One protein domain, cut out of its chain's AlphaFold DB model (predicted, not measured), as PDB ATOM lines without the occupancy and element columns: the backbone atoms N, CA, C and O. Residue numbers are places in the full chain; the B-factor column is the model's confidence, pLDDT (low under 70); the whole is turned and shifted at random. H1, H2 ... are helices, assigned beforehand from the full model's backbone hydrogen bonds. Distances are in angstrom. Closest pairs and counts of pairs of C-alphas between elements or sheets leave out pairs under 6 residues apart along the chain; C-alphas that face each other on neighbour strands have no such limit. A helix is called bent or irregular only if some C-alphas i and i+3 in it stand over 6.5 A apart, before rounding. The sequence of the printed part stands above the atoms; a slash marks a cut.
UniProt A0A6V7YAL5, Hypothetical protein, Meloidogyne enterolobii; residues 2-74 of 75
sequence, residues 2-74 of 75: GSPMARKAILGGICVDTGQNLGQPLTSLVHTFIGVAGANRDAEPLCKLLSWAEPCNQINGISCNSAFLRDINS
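Overview. This is residues 2 to 74 of the 75 residues of the protein "Hypothetical protein" of Meloidogyne enterolobii (UniProt A0A6V7YAL5). There is little regular structure: three short helices are strung on two wide loops, with H1 and H3 packed together and H2 set off from H1. Residues 12 to 40 sweep round from H1 to H2, and residues 50 to 66 arc from H2 to H3. The printed part has 73 residues, with 25 in H1, H2 and H3, in that order, and no named strand; its class is all helix. It is compact, with a radius of gyration of the C-alphas of 12.8 A and spans of 40 by 27 by 18 A.

Arrangement. H1, residues 2 to 11, touches H3, residues 67 to 72, the closest C-alphas being those of Lys 8 and Ile 72, 6.0 A apart. They run the same way at a steep tilt of 64 degrees. H2, residues 41 to 49, is close to H3 but not clearly touching, the closest C-alphas being those of Arg 41 and Leu 69, 7.8 A apart. They run opposite ways at a shallow tilt of 33 degrees, only just short of steep. H1 and H2 are apart. Every O i to N i+4 pair is within hydrogen-bond range in H1 and H3, and 3 of 5 in H2.

Along the chain. H1 starts at C-alpha 2 (-23.025, -45.029, -31.329) and is 14.3 A long. H2 is 15.4 A long and only just irregular: C-alphas 42 and 45 are 7.0 A apart. H3, 8.9 A long, ends at C-alpha 72 (-32.024, -38.603, -38.333).

Size, cuts and confidence. The C-alphas of Ser 28 and Trp 52, the two farthest apart, are 40.9 A apart. The printed part has no cut, and both links are long. The model's pLDDT is under 70 at residues 41 to 47, 51 to 57 and 61.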
ATOM      1  N   GLY A   2     -24.109 -45.544 -30.468       81.88
ATOM      2  CA  GLY A   2     -23.025 -45.029 -31.329       81.88
ATOM      3  C   GLY A   2     -23.393 -44.812 -32.807       81.88
ATOM      4  O   GLY A   2     -23.139 -43.739 -33.341       81.88
ATOM      5  N   SER A   3     -24.043 -45.786 -33.459       86.62
ATOM      6  CA  SER A   3     -24.405 -45.686 -34.888       86.62
ATOM      7  C   SER A   3     -25.352 -44.508 -35.204       86.62
ATOM      8  O   SER A   3     -25.016 -43.709 -36.077       86.62
ATOM      9  N   PRO A   4     -26.470 -44.307 -34.476       86.00
ATOM     10  CA  PRO A   4     -27.312 -43.121 -34.652       86.00
ATOM     11  C   PRO A   4     -26.586 -41.785 -34.414       86.00
ATOM     12  O   PRO A   4     -26.807 -40.838 -35.164       86.00
ATOM     13  N   MET A   5     -25.683 -41.708 -33.427       88.50
ATOM     14  CA  MET A   5     -24.876 -40.502 -33.176       88.50
ATOM     15  C   MET A   5     -23.904 -40.207 -34.322       88.50
ATOM     16  O   MET A   5     -23.827 -39.070 -34.781       88.50
ATOM     17  N   ALA A   6     -23.213 -41.228 -34.837       91.56
ATOM     18  CA  ALA A   6     -22.344 -41.085 -36.002       91.56
ATOM     19  C   ALA A   6     -23.138 -40.644 -37.244       91.56
ATOM     20  O   ALA A   6     -22.709 -39.738 -37.957       91.56
ATOM     21  N   ARG A   7     -24.344 -41.197 -37.461       90.81
ATOM     22  CA  ARG A   7     -25.238 -40.749 -38.538       90.81
ATOM     23  C   ARG A   7     -25.660 -39.286 -38.363       90.81
ATOM     24  O   ARG A   7     -25.626 -38.555 -39.347       90.81
ATOM     25  N   LYS A   8     -25.985 -38.824 -37.147       91.62
ATOM     26  CA  LYS A   8     -26.280 -37.398 -36.899       91.62
ATOM     27  C   LYS A   8     -25.083 -36.499 -37.221       91.62
ATOM     28  O   LYS A   8     -25.268 -35.470 -37.856       91.62
ATOM     29  N   ALA A   9     -23.864 -36.905 -36.861       92.75
ATOM     30  CA  ALA A   9     -22.652 -36.151 -37.196       92.75
ATOM     31  C   ALA A   9     -22.390 -36.077 -38.716       92.75
ATOM     32  O   ALA A   9     -21.944 -35.046 -39.207       92.75
ATOM     33  N   ILE A  10     -22.710 -37.136 -39.471       94.62
ATOM     34  CA  ILE A  10     -22.602 -37.150 -40.942       94.62
ATOM     35  C   ILE A  10     -23.688 -36.282 -41.596       94.62
ATOM     36  O   ILE A  10     -23.413 -35.593 -42.575       94.62
ATOM     37  N   LEU A  11     -24.917 -36.305 -41.073       93.62
ATOM     38  CA  LEU A  11     -26.037 -35.509 -41.590       93.62
ATOM     39  C   LEU A  11     -25.950 -34.021 -41.206       93.62
ATOM     40  O   LEU A  11     -26.471 -33.179 -41.931       93.62
ATOM     41  N   GLY A  12     -25.294 -33.689 -40.092       94.38
ATOM     42  CA  GLY A  12     -25.145 -32.318 -39.611       94.38
ATOM     43  C   GLY A  12     -26.469 -31.682 -39.162       94.38
ATOM     44  O   GLY A  12     -27.342 -32.330 -38.567       94.38
ATOM     45  N   GLY A  13     -26.608 -30.383 -39.432       94.12
ATOM     46  CA  GLY A  13     -27.780 -29.589 -39.066       94.12
ATOM     47  C   GLY A  13     -27.880 -29.310 -37.564       94.12
ATOM     48  O   GLY A  13     -26.890 -29.341 -36.835       94.12
ATOM     49  N   ILE A  14     -29.090 -29.016 -37.086       93.75
ATOM     50  CA  ILE A  14     -29.336 -28.688 -35.676       93.75
ATOM     51  C   ILE A  14     -29.493 -29.971 -34.850       93.75
ATOM     52  O   ILE A  14     -30.255 -30.861 -35.222       93.75
ATOM     53  N   CYS A  15     -28.795 -30.075 -33.720       88.31
ATOM     54  CA  CYS A  15     -29.039 -31.110 -32.718       88.31
ATOM     55  C   CYS A  15     -30.361 -30.838 -31.994       88.31
ATOM     56  O   CYS A  15     -30.504 -29.817 -31.325       88.31
ATOM     57  N   VAL A  16     -31.308 -31.772 -32.080       87.81
ATOM     58  CA  VAL A  16     -32.617 -31.677 -31.409       87.81
ATOM     59  C   VAL A  16     -32.517 -31.694 -29.878       87.81
ATOM     60  O   VAL A  16     -33.394 -31.159 -29.210       87.81
ATOM     61  N   ASP A  17     -31.439 -32.251 -29.323       82.81
ATOM     62  CA  ASP A  17     -31.223 -32.381 -27.878       82.81
ATOM     63  C   ASP A  17     -30.669 -31.095 -27.235       82.81
ATOM     64  O   ASP A  17     -30.933 -30.829 -26.064       82.81
ATOM     65  N   THR A  18     -29.873 -30.314 -27.978       88.00
ATOM     66  CA  THR A  18     -29.095 -29.173 -27.447       88.00
ATOM     67  C   THR A  18     -29.301 -27.858 -28.200       88.00
ATOM     68  O   THR A  18     -28.797 -26.825 -27.766       88.00
ATOM     69  N   GLY A  19     -29.973 -27.875 -29.355       91.19
ATOM     70  CA  GLY A  19     -30.075 -26.729 -30.267       91.19
ATOM     71  C   GLY A  19     -28.761 -26.353 -30.970       91.19
ATOM     72  O   GLY A  19     -28.733 -25.390 -31.735       91.19
ATOM     73  N   GLN A  20     -27.666 -27.085 -30.737       93.62
ATOM     74  CA  GLN A  20     -26.361 -26.779 -31.325       93.62
ATOM     75  C   GLN A  20     -26.354 -27.056 -32.829       93.62
ATOM     76  O   GLN A  20     -26.844 -28.088 -33.284       93.62
ATOM     77  N   ASN A  21     -25.756 -26.152 -33.602       95.12
ATOM     78  CA  ASN A  21     -25.557 -26.340 -35.034       95.12
ATOM     79  C   ASN A  21     -24.276 -27.149 -35.284       95.12
ATOM     80  O   ASN A  21     -23.181 -26.679 -34.977       95.12
ATOM     81  N   LEU A  22     -24.415 -28.349 -35.850       93.88
ATOM     82  CA  LEU A  22     -23.304 -29.232 -36.220       93.88
ATOM     83  C   LEU A  22     -22.646 -28.849 -37.559       93.88
ATOM     84  O   LEU A  22     -21.646 -29.450 -37.942       93.88
ATOM     85  N   GLY A  23     -23.193 -27.861 -38.270       95.88
ATOM     86  CA  GLY A  23     -22.721 -27.433 -39.583       95.88
ATOM     87  C   GLY A  23     -23.410 -28.159 -40.740       95.88
ATOM     88  O   GLY A  23     -24.493 -28.734 -40.596       95.88
ATOM     89  N   GLN A  24     -22.797 -28.076 -41.921       96.12
ATOM     90  CA  GLN A  24     -23.313 -28.700 -43.142       96.12
ATOM     91  C   GLN A  24     -23.107 -30.230 -43.138       96.12
ATOM     92  O   GLN A  24     -22.191 -30.713 -42.472       96.12
ATOM     93  N   PRO A  25     -23.920 -30.995 -43.894       95.62
ATOM     94  CA  PRO A  25     -23.745 -32.439 -44.020       95.62
ATOM     95  C   PRO A  25     -22.364 -32.807 -44.578       95.62
ATOM     96  O   PRO A  25     -21.898 -32.223 -45.556       95.62
ATOM     97  N   LEU A  26     -21.747 -33.849 -44.021       96.50
ATOM     98  CA  LEU A  26     -20.473 -34.414 -44.480       96.50
ATOM     99  C   LEU A  26     -20.652 -35.429 -45.624       96.50
ATOM    100  O   LEU A  26     -19.734 -36.185 -45.937       96.50
ATOM    101  N   THR A  27     -21.826 -35.478 -46.259       93.88
ATOM    102  CA  THR A  27     -22.183 -36.457 -47.304       93.88
ATOM    103  C   THR A  27     -21.358 -36.323 -48.589       93.88
ATOM    104  O   THR A  27     -21.277 -37.274 -49.359       93.88
ATOM    105  N   SER A  28     -20.691 -35.185 -48.804       95.56
ATOM    106  CA  SER A  28     -19.689 -34.997 -49.865       95.56
ATOM    107  C   SER A  28     -18.336 -35.657 -49.562       95.56
ATOM    108  O   SER A  28     -17.560 -35.902 -50.482       95.56
ATOM    109  N   LEU A  29     -18.050 -35.946 -48.288       96.75
ATOM    110  CA  LEU A  29     -16.813 -36.580 -47.811       96.75
ATOM    111  C   LEU A  29     -17.029 -38.050 -47.418       96.75
ATOM    112  O   LEU A  29     -16.114 -38.864 -47.519       96.75
ATOM    113  N   VAL A  30     -18.241 -38.402 -46.977       95.50
ATOM    114  CA  VAL A  30     -18.621 -39.748 -46.528       95.50
ATOM    115  C   VAL A  30     -19.565 -40.387 -47.547       95.50
ATOM    116  O   VAL A  30     -20.781 -40.238 -47.466       95.50
ATOM    117  N   HIS A  31     -18.996 -41.144 -48.488       93.62
ATOM    118  CA  HIS A  31     -19.761 -41.866 -49.512       93.62
ATOM    119  C   HIS A  31     -20.614 -43.015 -48.941       93.62
ATOM    120  O   HIS A  31     -21.684 -43.331 -49.457       93.62
ATOM    121  N   THR A  32     -20.145 -43.699 -47.893       92.94
ATOM    122  CA  THR A  32     -20.850 -44.855 -47.320       92.94
ATOM    123  C   THR A  32     -20.575 -44.974 -45.828       92.94
ATOM    124  O   THR A  32     -19.429 -44.919 -45.390       92.94
ATOM    125  N   PHE A  33     -21.639 -45.175 -45.050       90.62
ATOM    126  CA  PHE A  33     -21.592 -45.427 -43.614       90.62
ATOM    127  C   PHE A  33     -22.345 -46.724 -43.305       90.62
ATOM    128  O   PHE A  33     -23.483 -46.895 -43.739       90.62
ATOM    129  N   ILE A  34     -21.717 -47.631 -42.552       89.69
ATOM    130  CA  ILE A  34     -22.289 -48.930 -42.179       89.69
ATOM    131  C   ILE A  34     -22.289 -49.043 -40.654       89.69
ATOM    132  O   ILE A  34     -21.234 -49.087 -40.025       89.69
ATOM    133  N   GLY A  35     -23.481 -49.109 -40.059       84.94
ATOM    134  CA  GLY A  35     -23.667 -49.340 -38.627       84.94
ATOM    135  C   GLY A  35     -24.150 -50.761 -38.346       84.94
ATOM    136  O   GLY A  35     -25.325 -51.057 -38.554       84.94
ATOM    137  N   VAL A  36     -23.273 -51.627 -37.837       82.62
ATOM    138  CA  VAL A  36     -23.615 -53.009 -37.444       82.62
ATOM    139  C   VAL A  36     -24.249 -53.016 -36.049       82.62
ATOM    140  O   VAL A  36     -23.750 -52.342 -35.149       82.62
ATOM    141  N   ALA A  37     -25.353 -53.756 -35.874       74.69
ATOM    142  CA  ALA A  37     -26.117 -53.852 -34.615       74.69
ATOM    143  C   ALA A  37     -26.497 -52.488 -33.981       74.69
ATOM    144  O   ALA A  37     -26.713 -52.370 -32.775       74.69
ATOM    145  N   GLY A  38     -26.567 -51.432 -34.798       70.44
ATOM    146  CA  GLY A  38     -26.937 -50.089 -34.368       70.44
ATOM    147  C   GLY A  38     -28.448 -49.922 -34.225       70.44
ATOM    148  O   GLY A  38     -29.205 -50.429 -35.047       70.44
ATOM    149  N   ALA A  39     -28.879 -49.143 -33.228       72.19
ATOM    150  CA  ALA A  39     -30.281 -48.767 -33.021       72.19
ATOM    151  C   ALA A  39     -30.772 -47.738 -34.070       72.19
ATOM    152  O   ALA A  39     -31.073 -46.593 -33.743       72.19
ATOM    153  N   ASN A  40     -30.743 -48.125 -35.347       73.38
ATOM    154  CA  ASN A  40     -31.079 -47.295 -36.507       73.38
ATOM    155  C   ASN A  40     -32.591 -47.387 -36.831       73.38
ATOM    156  O   ASN A  40     -33.387 -47.717 -35.955       73.38
ATOM    157  N   ARG A  41     -32.992 -47.091 -38.081       69.38
ATOM    158  CA  ARG A  41     -34.394 -47.050 -38.551       69.38
ATOM    159  C   ARG A  41     -35.233 -48.251 -38.086       69.38
ATOM    160  O   ARG A  41     -36.334 -48.064 -37.585       69.38
ATOM    161  N   ASP A  42     -34.673 -49.454 -38.164       63.59
ATOM    162  CA  ASP A  42     -35.373 -50.716 -37.886       63.59
ATOM    163  C   ASP A  42     -35.277 -51.184 -36.419       63.59
ATOM    164  O   ASP A  42     -35.617 -52.321 -36.101       63.59
ATOM    165  N   ALA A  43     -34.824 -50.326 -35.497       68.12
ATOM    166  CA  ALA A  43     -34.809 -50.621 -34.058       68.12
ATOM    167  C   ALA A  43     -36.177 -50.422 -33.374       68.12
ATOM    168  O   ALA A  43     -36.383 -50.879 -32.248       68.12
ATOM    169  N   GLU A  44     -37.127 -49.781 -34.062       67.12
ATOM    170  CA  GLU A  44     -38.488 -49.512 -33.581       67.12
ATOM    171  C   GLU A  44     -39.228 -50.752 -33.029       67.12
ATOM    172  O   GLU A  44     -39.790 -50.656 -31.931       67.12
ATOM    173  N   PRO A  45     -39.209 -51.935 -33.684       67.56
ATOM    174  CA  PRO A  45     -39.890 -53.123 -33.168       67.56
ATOM    175  C   PRO A  45     -39.267 -53.627 -31.861       67.56
ATOM    176  O   PRO A  45     -39.982 -54.075 -30.965       67.56
ATOM    177  N   LEU A  46     -37.940 -53.501 -31.721       67.88
ATOM    178  CA  LEU A  46     -37.208 -53.906 -30.521       67.88
ATOM    179  C   LEU A  46     -37.522 -52.973 -29.337       67.88
ATOM    180  O   LEU A  46     -37.756 -53.453 -28.231       67.88
ATOM    181  N   CYS A  47     -37.622 -51.656 -29.574       66.25
ATOM    182  CA  CYS A  47     -38.136 -50.698 -28.584       66.25
ATOM    183  C   CYS A  47     -39.571 -51.018 -28.158       66.25
ATOM    184  O   CYS A  47     -39.881 -50.964 -26.972       66.25
ATOM    185  N   LYS A  48     -40.464 -51.328 -29.108       70.44
ATOM    186  CA  LYS A  48     -41.868 -51.639 -28.801       70.44
ATOM    187  C   LYS A  48     -41.980 -52.876 -27.908       70.44
ATOM    188  O   LYS A  48     -42.730 -52.842 -26.934       70.44
ATOM    189  N   LEU A  49     -41.179 -53.911 -28.170       73.50
ATOM    190  CA  LEU A  49     -41.092 -55.118 -27.339       73.50
ATOM    191  C   LEU A  49     -40.587 -54.835 -25.910       73.50
ATOM    192  O   LEU A  49     -41.014 -55.490 -24.961       73.50
ATOM    193  N   LEU A  50     -39.697 -53.853 -25.752       70.69
ATOM    194  CA  LEU A  50     -39.083 -53.464 -24.476       70.69
ATOM    195  C   LEU A  50     -39.733 -52.223 -23.836       70.69
ATOM    196  O   LEU A  50     -39.210 -51.688 -22.865       70.69
ATOM    197  N   SER A  51     -40.888 -51.778 -24.338       65.12
ATOM    198  CA  SER A  51     -41.570 -50.548 -23.893       65.12
ATOM    199  C   SER A  51     -42.057 -50.569 -22.438       65.12
ATOM    200  O   SER A  51     -42.333 -49.514 -21.875       65.12
ATOM    201  N   TRP A  52     -42.117 -51.749 -21.817       68.88
ATOM    202  CA  TRP A  52     -42.393 -51.938 -20.389       68.88
ATOM    203  C   TRP A  52     -41.206 -51.570 -19.480       68.88
ATOM    204  O   TRP A  52     -41.385 -51.428 -18.274       68.88
ATOM    205  N   ALA A  53     -40.003 -51.418 -20.042       63.16
ATOM    206  CA  ALA A  53     -38.808 -50.971 -19.342       63.16
ATOM    207  C   ALA A  53     -38.550 -49.481 -19.635       63.16
ATOM    208  O   ALA A  53     -37.804 -49.125 -20.549       63.16
ATOM    209  N   GLU A  54     -39.157 -48.590 -18.847       53.78
ATOM    210  CA  GLU A  54     -38.736 -47.183 -18.808       53.78
ATOM    211  C   GLU A  54     -37.270 -47.109 -18.322       53.78
ATOM    212  O   GLU A  54     -36.929 -47.767 -17.337       53.78
ATOM    213  N   PRO A  55     -36.377 -46.363 -19.013       56.28
ATOM    214  CA  PRO A  55     -36.562 -44.937 -19.267       56.28
ATOM    215  C   PRO A  55     -36.207 -44.517 -20.709       56.28
ATOM    216  O   PRO A  55     -35.149 -43.946 -20.993       56.28
ATOM    217  N   CYS A  56     -37.136 -44.741 -21.634       63.25
ATOM    218  CA  CYS A  56     -37.053 -44.246 -23.008       63.25
ATOM    219  C   CYS A  56     -37.341 -42.731 -23.072       63.25
ATOM    220  O   CYS A  56     -38.468 -42.305 -23.321       63.25
ATOM    221  N   ASN A  57     -36.314 -41.902 -22.851       69.88
ATOM    222  CA  ASN A  57     -36.407 -40.440 -22.965       69.88
ATOM    223  C   ASN A  57     -36.832 -40.024 -24.393       69.88
ATOM    224  O   ASN A  57     -36.233 -40.451 -25.376       69.88
ATOM    225  N   GLN A  58     -37.859 -39.172 -24.507       74.25
ATOM    226  CA  GLN A  58     -38.448 -38.735 -25.784       74.25
ATOM    227  C   GLN A  58     -37.629 -37.668 -26.541       74.25
ATOM    228  O   GLN A  58     -38.012 -37.262 -27.639       74.25
ATOM    229  N   ILE A  59     -36.510 -37.205 -25.986       73.88
ATOM    230  CA  ILE A  59     -35.595 -36.256 -26.633       73.88
ATOM    231  C   ILE A  59     -34.445 -37.019 -27.297       73.88
ATOM    232  O   ILE A  59     -34.319 -36.993 -28.521       73.88
ATOM    233  N   ASN A  60     -33.646 -37.733 -26.498       72.75
ATOM    234  CA  ASN A  60     -32.473 -38.471 -26.965       72.75
ATOM    235  C   ASN A  60     -32.855 -39.796 -27.648       72.75
ATOM    236  O   ASN A  60     -33.951 -40.312 -27.460       72.75
ATOM    237  N   GLY A  61     -31.935 -40.397 -28.406       69.25
ATOM    238  CA  GLY A  61     -32.230 -41.596 -29.200       69.25
ATOM    239  C   GLY A  61     -32.504 -42.901 -28.431       69.25
ATOM    240  O   GLY A  61     -32.439 -43.960 -29.044       69.25
ATOM    241  N   ILE A  62     -32.765 -42.862 -27.118       71.12
ATOM    242  CA  ILE A  62     -33.108 -44.048 -26.314       71.12
ATOM    243  C   ILE A  62     -34.601 -44.402 -26.467       71.12
ATOM    244  O   ILE A  62     -34.944 -45.579 -26.430       71.12
ATOM    245  N   SER A  63     -35.490 -43.428 -26.726       75.38
ATOM    246  CA  SER A  63     -36.860 -43.712 -27.198       75.38
ATOM    247  C   SER A  63     -36.908 -43.861 -28.714       75.38
ATOM    248  O   SER A  63     -36.405 -43.000 -29.436       75.38
ATOM    249  N   CYS A  64     -37.620 -44.866 -29.227       73.38
ATOM    250  CA  CYS A  64     -37.841 -44.992 -30.671       73.38
ATOM    251  C   CYS A  64     -38.765 -43.919 -31.275       73.38
ATOM    252  O   CYS A  64     -38.660 -43.647 -32.465       73.38
ATOM    253  N   ASN A  65     -39.577 -43.231 -30.461       74.38
ATOM    254  CA  ASN A  65     -40.319 -42.031 -30.879       74.38
ATOM    255  C   ASN A  65     -39.590 -40.724 -30.512       74.38
ATOM    256  O   ASN A  65     -40.182 -39.641 -30.545       74.38
ATOM    257  N   SER A  66     -38.305 -40.801 -30.155       81.75
ATOM    258  CA  SER A  66     -37.528 -39.627 -29.762       81.75
ATOM    259  C   SER A  66     -37.470 -38.554 -30.843       81.75
ATOM    260  O   SER A  66     -37.602 -38.826 -32.040       81.75
ATOM    261  N   ALA A  67     -37.262 -37.305 -30.426       85.75
ATOM    262  CA  ALA A  67     -36.910 -36.228 -31.344       85.75
ATOM    263  C   ALA A  67     -35.656 -36.602 -32.157       85.75
ATOM    264  O   ALA A  67     -35.675 -36.486 -33.378       85.75
ATOM    265  N   PHE A  68     -34.627 -37.151 -31.501       87.81
ATOM    266  CA  PHE A  68     -33.378 -37.583 -32.131       87.81
ATOM    267  C   PHE A  68     -33.561 -38.649 -33.222       87.81
ATOM    268  O   PHE A  68     -33.065 -38.480 -34.335       87.81
ATOM    269  N   LEU A  69     -34.278 -39.749 -32.945       83.75
ATOM    270  CA  LEU A  69     -34.476 -40.793 -33.959       83.75
ATOM    271  C   LEU A  69     -35.427 -40.356 -35.076       83.75
ATOM    272  O   LEU A  69     -35.271 -40.827 -36.200       83.75
ATOM    273  N   ARG A  70     -36.367 -39.436 -34.821       85.56
ATOM    274  CA  ARG A  70     -37.193 -38.839 -35.885       85.56
ATOM    275  C   ARG A  70     -36.388 -37.900 -36.781       85.56
ATOM    276  O   ARG A  70     -36.512 -38.003 -37.996       85.56
ATOM    277  N   ASP A  71     -35.537 -37.055 -36.203       88.56
ATOM    278  CA  ASP A  71     -34.638 -36.147 -36.926       88.56
ATOM    279  C   ASP A  71     -33.745 -36.915 -37.912       88.56
ATOM    280  O   ASP A  71     -33.863 -36.719 -39.122       88.56
ATOM    281  N   ILE A  72     -32.948 -37.882 -37.439       88.44
ATOM    282  CA  ILE A  72     -32.024 -38.603 -38.333       88.44
ATOM    283  C   ILE A  72     -32.729 -39.481 -39.376       88.44
ATOM    284  O   ILE A  72     -32.105 -39.832 -40.369       88.44
ATOM    285  N   ASN A  73     -33.991 -39.875 -39.161       85.44
ATOM    286  CA  ASN A  73     -34.767 -40.709 -40.091       85.44
ATOM    287  C   ASN A  73     -35.718 -39.914 -41.004       85.44
ATOM    288  O   ASN A  73     -36.434 -40.537 -41.794       85.44
ATOM    289  N   SER A  74     -35.723 -38.579 -40.903       82.12
ATOM    290  CA  SER A  74     -36.507 -37.672 -41.761       82.12
ATOM    291  C   SER A  74     -35.931 -37.494 -43.176       82.12
ATOM    292  O   SER A  74     -36.598 -36.932 -44.044       82.12
TER     293      SER A  74